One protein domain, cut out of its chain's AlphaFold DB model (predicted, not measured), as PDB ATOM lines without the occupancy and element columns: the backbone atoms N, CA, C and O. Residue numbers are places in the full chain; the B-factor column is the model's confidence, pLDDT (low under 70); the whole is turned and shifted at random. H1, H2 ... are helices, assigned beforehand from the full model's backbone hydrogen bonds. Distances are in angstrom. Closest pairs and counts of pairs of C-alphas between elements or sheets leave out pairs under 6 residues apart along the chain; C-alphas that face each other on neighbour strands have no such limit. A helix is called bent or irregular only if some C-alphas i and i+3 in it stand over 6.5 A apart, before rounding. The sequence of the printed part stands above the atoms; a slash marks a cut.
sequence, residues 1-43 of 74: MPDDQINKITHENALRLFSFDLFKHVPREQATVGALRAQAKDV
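AT A GLANCE: This is residues 1 to 43 of the 74 residues of the protein "Metal-dependent amidohydrolase" of Mycobacterium xenopi (UniProt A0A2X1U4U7). What shape do these coordinates draw? A longer, kinked helix, H1, and a short helix, H2, stand well separated at the two ends of an open frame, joined by the winding link of residues 19 to 32. No part of H1 packs on H2. What is it made of? The printed part has 43 residues with two named helices, H1 then H2, and no named strand; the class is all helix. How spread out is it? It is loose, with a radius of gyration of the C-alphas of 13.0 A and spans of 35 by 25 by 15 A.

HOW THE PARTS SIT: How does the longest helix run? H1, residues 3 to 18, has a kink of 47 degrees near residue 10. It is irregular: C-alphas 10 and 13 are 7.8 A apart. Does the other helix come near it? H2, residues 33 to 39, is apart from H1, with no C-alpha of the one within 8 A of the other. What do the backbones show? In H2 every O i to N i+4 pair is within hydrogen-bond range; in H1, 9 of 12 are.

IN THESE COORDINATES: Where is H1? It runs from Asp 3, C-alpha at (238.540, 191.923, 227.042), to Phe 18, C-alpha at (240.050, 209.029, 214.268), 21.4 A from first to last C-alpha. Where is H2? It runs from Val 33 to Gln 39, 10.1 A from first to last C-alpha, and its last C-alpha is at (224.424, 187.539, 204.704).

THE WHOLE: How large is it? The two C-alphas farthest apart, those of Met 1 and Asp 42, are 38.1 A apart. Is anything missing or long? The printed part has no cut, and the 14 residues between H1 and H2 make a long link. Where is confidence low? No printed residue is under 70, and the mean pLDDT of the printed part is 92.3.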
ATOM      1  N   MET A   1     244.842 188.475 229.067       73.50
ATOM      2  CA  MET A   1     244.478 189.907 229.064       73.50
ATOM      3  C   MET A   1     242.967 189.998 229.138       73.50
ATOM      4  O   MET A   1     242.339 189.146 228.522       73.50
ATOM      5  N   PRO A   2     242.397 190.943 229.896       95.31
ATOM      6  CA  PRO A   2     240.953 191.134 229.937       95.31
ATOM      7  C   PRO A   2     240.427 191.796 228.650       95.31
ATOM      8  O   PRO A   2     241.166 192.499 227.953       95.31
ATOM      9  N   ASP A   3     239.160 191.534 228.319       92.69
ATOM     10  CA  ASP A   3     238.540 191.923 227.042       92.69
ATOM     11  C   ASP A   3     238.547 193.436 226.804       92.69
ATOM     12  O   ASP A   3     238.679 193.890 225.669       92.69
ATOM     13  N   ASP A   4     238.462 194.235 227.866       95.00
ATOM     14  CA  ASP A   4     238.527 195.694 227.787       95.00
ATOM     15  C   ASP A   4     239.900 196.179 227.291       95.00
ATOM     16  O   ASP A   4     239.982 197.096 226.473       95.00
ATOM     17  N   GLN A   5     240.992 195.541 227.724       96.62
ATOM     18  CA  GLN A   5     242.324 195.844 227.201       96.62
ATOM     19  C   GLN A   5     242.453 195.418 225.741       96.62
ATOM     20  O   GLN A   5     243.026 196.159 224.941       96.62
ATOM     21  N   ILE A   6     241.912 194.252 225.380       95.44
ATOM     22  CA  ILE A   6     241.941 193.766 223.997       95.44
ATOM     23  C   ILE A   6     241.181 194.737 223.088       95.44
ATOM     24  O   ILE A   6     241.707 195.119 222.043       95.44
ATOM     25  N   ASN A   7     239.998 195.206 223.484       93.81
ATOM     26  CA  ASN A   7     239.212 196.149 222.684       93.81
ATOM     27  C   ASN A   7     239.938 197.493 222.511       93.81
ATOM     28  O   ASN A   7     240.029 197.999 221.391       93.81
ATOM     29  N   LYS A   8     240.562 198.014 223.578       94.12
ATOM     30  CA  LYS A   8     241.408 199.221 223.527       94.12
ATOM     31  C   LYS A   8     242.588 199.086 222.570       94.12
ATOM     32  O   LYS A   8     242.877 200.033 221.840       94.12
ATOM     33  N   ILE A   9     243.270 197.942 222.577       95.56
ATOM     34  CA  ILE A   9     244.433 197.687 221.713       95.56
ATOM     35  C   ILE A   9     244.000 197.481 220.259       95.56
ATOM     36  O   ILE A   9     244.647 197.987 219.349       95.56
ATOM     37  N   THR A  10     242.917 196.740 220.037       91.88
ATOM     38  CA  THR A  10     242.511 196.315 218.692       91.88
ATOM     39  C   THR A  10     241.759 197.393 217.917       91.88
ATOM     40  O   THR A  10     241.973 197.497 216.713       91.88
ATOM     41  N   HIS A  11     240.883 198.179 218.558       91.75
ATOM     42  CA  HIS A  11     240.044 199.129 217.820       91.75
ATOM     43  C   HIS A  11     239.555 200.362 218.600       91.75
ATOM     44  O   HIS A  11     239.537 201.442 218.017       91.75
ATOM     45  N   GLU A  12     239.188 200.281 219.885       94.06
ATOM     46  CA  GLU A  12     238.521 201.403 220.583       94.06
ATOM     47  C   GLU A  12     239.382 202.675 220.643       94.06
ATOM     48  O   GLU A  12     238.880 203.781 220.431       94.06
ATOM     49  N   ASN A  13     240.696 202.545 220.872       95.56
ATOM     50  CA  ASN A  13     241.589 203.705 220.855       95.56
ATOM     51  C   ASN A  13     241.679 204.341 219.465       95.56
ATOM     52  O   ASN A  13     241.696 205.568 219.363       95.56
ATOM     53  N   ALA A  14     241.713 203.526 218.408       93.44
ATOM     54  CA  ALA A  14     241.724 204.024 217.040       93.44
ATOM     55  C   ALA A  14     240.420 204.778 216.733       93.44
ATOM     56  O   ALA A  14     240.477 205.905 216.247       93.44
ATOM     57  N   LEU A  15     239.258 204.230 217.103       93.38
ATOM     58  CA  LEU A  15     237.965 204.895 216.899       93.38
ATOM     59  C   LEU A  15     237.898 206.270 217.552       93.38
ATOM     60  O   LEU A  15     237.486 207.238 216.916       93.38
ATOM     61  N   ARG A  16     238.355 206.364 218.807       92.44
ATOM     62  CA  ARG A  16     238.397 207.625 219.549       92.44
ATOM     63  C   ARG A  16     239.314 208.651 218.884       92.44
ATOM     64  O   ARG A  16     238.954 209.819 218.808       92.44
ATOM     65  N   LEU A  17     240.499 208.237 218.432       95.75
ATOM     66  CA  LEU A  17     241.486 209.141 217.830       95.75
ATOM     67  C   LEU A  17     241.078 209.610 216.430       95.75
ATOM     68  O   LEU A  17     241.305 210.765 216.086       95.75
ATOM     69  N   PHE A  18     240.457 208.734 215.642       95.00
ATOM     70  CA  PHE A  18     240.050 209.029 214.268       95.00
ATOM     71  C   PHE A  18     238.597 209.499 214.143       95.00
ATOM     72  O   PHE A  18     238.142 209.743 213.030       95.00
ATOM     73  N   SER A  19     237.871 209.646 215.260       93.19
ATOM     74  CA  SER A  19     236.443 210.014 215.278       93.19
ATOM     75  C   SER A  19     235.607 209.155 214.318       93.19
ATOM     76  O   SER A  19     234.749 209.655 213.591       93.19
ATOM     77  N   PHE A  20     235.902 207.856 214.283       91.12
ATOM     78  CA  PHE A  20     235.260 206.897 213.392       91.12
ATOM     79  C   PHE A  20     234.269 206.029 214.174       91.12
ATOM     80  O   PHE A  20     234.569 205.588 215.281       91.12
ATOM     81  N   ASP A  21     233.099 205.766 213.590       90.19
ATOM     82  CA  ASP A  21     232.080 204.886 214.168       90.19
ATOM     83  C   ASP A  21     232.011 203.570 213.383       90.19
ATOM     84  O   ASP A  21     231.488 203.515 212.267       90.19
ATOM     85  N   LEU A  22     232.545 202.504 213.988       85.00
ATOM     86  CA  LEU A  22     232.578 201.155 213.416       85.00
ATOM     87  C   LEU A  22     231.184 200.545 213.231       85.00
ATOM     88  O   LEU A  22     231.002 199.728 212.330       85.00
ATOM     89  N   PHE A  23     230.215 200.915 214.070       91.06
ATOM     90  CA  PHE A  23     228.909 200.252 214.136       91.06
ATOM     91  C   PHE A  23     227.773 201.100 213.566       91.06
ATOM     92  O   PHE A  23     226.610 200.707 213.638       91.06
ATOM     93  N   LYS A  24     228.106 202.223 212.917       93.75
ATOM     94  CA  LYS A  24     227.150 203.114 212.248       93.75
ATOM     95  C   LYS A  24     226.212 202.389 211.280       93.75
ATOM     96  O   LYS A  24     225.048 202.757 211.148       93.75
ATOM     97  N   HIS A  25     226.739 201.404 210.553       92.94
ATOM     98  CA  HIS A  25     226.011 200.703 209.491       92.94
ATOM     99  C   HIS A  25     225.651 199.263 209.847       92.94
ATOM    100  O   HIS A  25     224.645 198.753 209.363       92.94
ATOM    101  N   VAL A  26     226.463 198.608 210.676       93.12
ATOM    102  CA  VAL A  26     226.267 197.212 211.072       93.12
ATOM    103  C   VAL A  26     226.386 197.131 212.593       93.12
ATOM    104  O   VAL A  26     227.444 197.481 213.119       93.12
ATOM    105  N   PRO A  27     225.345 196.671 213.311       93.94
ATOM    106  CA  PRO A  27     225.412 196.468 214.756       93.94
ATOM    107  C   PRO A  27     226.540 195.511 215.145       93.94
ATOM    108  O   PRO A  27     226.873 194.593 214.390       93.94
ATOM    109  N   ARG A  28     227.105 195.674 216.345       90.06
ATOM    110  CA  ARG A  28     228.262 194.891 216.811       90.06
ATOM    111  C   ARG A  28     228.022 193.384 216.754       90.06
ATOM    112  O   ARG A  28     228.908 192.634 216.352       90.06
ATOM    113  N   GLU A  29     226.819 192.948 217.101       91.62
ATOM    114  CA  GLU A  29     226.402 191.545 217.111       91.62
ATOM    115  C   GLU A  29     226.381 190.947 215.693       91.62
ATOM    116  O   GLU A  29     226.583 189.747 215.506       91.62
ATOM    117  N   GLN A  30     226.181 191.796 214.680       94.62
ATOM    118  CA  GLN A  30     226.140 191.429 213.264       94.62
ATOM    119  C   GLN A  30     227.475 191.667 212.543       94.62
ATOM    120  O   GLN A  30     227.679 191.154 211.446       94.62
ATOM    121  N   ALA A  31     228.416 192.377 213.168       92.81
ATOM    122  CA  ALA A  31     229.760 192.633 212.647       92.81
ATOM    123  C   ALA A  31     230.742 191.471 212.907       92.81
ATOM    124  O   ALA A  31     231.960 191.652 212.915       92.81
ATOM    125  N   THR A  32     230.230 190.259 213.138       92.75
ATOM    126  CA  THR A  32     231.048 189.051 213.284       92.75
ATOM    127  C   THR A  32     231.229 188.357 211.938       92.75
ATOM    128  O   THR A  32     230.361 188.405 211.068       92.75
ATOM    129  N   VAL A  33     232.343 187.637 211.769       91.69
ATOM    130  CA  VAL A  33     232.624 186.887 210.531       91.69
ATOM    131  C   VAL A  33     231.488 185.918 210.184       91.69
ATOM    132  O   VAL A  33     231.139 185.775 209.016       91.69
ATOM    133  N   GLY A  34     230.895 185.261 211.186       92.50
ATOM    134  CA  GLY A  34     229.776 184.337 210.984       92.50
ATOM    135  C   GLY A  34     228.520 185.035 210.463       92.50
ATOM    136  O   GLY A  34     227.944 184.587 209.473       92.50
ATOM    137  N   ALA A  35     228.135 186.154 211.081       94.75
ATOM    138  CA  ALA A  35     226.971 186.928 210.661       94.75
ATOM    139  C   ALA A  35     227.140 187.485 209.239       94.75
ATOM    140  O   ALA A  35     226.251 187.318 208.407       94.75
ATOM    141  N   LEU A  36     228.309 188.051 208.924       93.00
ATOM    142  CA  LEU A  36     228.598 188.583 207.590       93.00
ATOM    143  C   LEU A  36     228.593 187.485 206.514       93.00
ATOM    144  O   LEU A  36     228.022 187.669 205.443       93.00
ATOM    145  N   ARG A  37     229.156 186.305 206.808       92.25
ATOM    146  CA  ARG A  37     229.109 185.153 205.887       92.25
ATOM    147  C   ARG A  37     227.689 184.644 205.651       92.25
ATOM    148  O   ARG A  37     227.375 184.254 204.536       92.25
ATOM    149  N   ALA A  38     226.826 184.665 206.666       91.88
ATOM    150  CA  ALA A  38     225.426 184.272 206.508       91.88
ATOM    151  C   ALA A  38     224.621 185.250 205.624       91.88
ATOM    152  O   ALA A  38     223.626 184.851 205.011       91.88
ATOM    153  N   GLN A  39     225.041 186.518 205.556       90.75
ATOM    154  CA  GLN A  39     224.424 187.539 204.704       90.75
ATOM    155  C   GLN A  39     224.894 187.464 203.241       90.75
ATOM    156  O   GLN A  39     224.097 187.714 202.339       90.75
ATOM    157  N   ALA A  40     226.148 187.077 203.001       91.31
ATOM    158  CA  ALA A  40     226.784 187.017 201.683       91.31
ATOM    159  C   ALA A  40     226.343 185.788 200.851       91.31
ATOM    160  O   ALA A  40     227.128 184.884 200.570       91.31
ATOM    161  N   LYS A  41     225.052 185.725 200.499       90.56
ATOM    162  CA  LYS A  41     224.418 184.597 199.780       90.56
ATOM    163  C   LYS A  41     224.684 184.589 198.272       90.56
ATOM    164  O   LYS A  41     224.385 183.609 197.599       90.56
ATOM    165  N   ASP A  42     225.185 185.696 197.753       93.31
ATOM    166  CA  ASP A  42     225.460 185.958 196.345       93.31
ATOM    167  C   ASP A  42     226.878 185.543 195.917       93.31
ATOM    168  O   ASP A  42     227.192 185.555 194.728       93.31
ATOM    169  N   VAL A  43     227.726 185.138 196.868       87.50
ATOM    170  CA  VAL A  43     229.129 184.783 196.630       87.50
ATOM    171  C   VAL A  43     229.466 183.372 197.118       87.50
ATOM    172  O   VAL A  43     228.951 182.888 198.125       87.50
TER     173      VAL A  43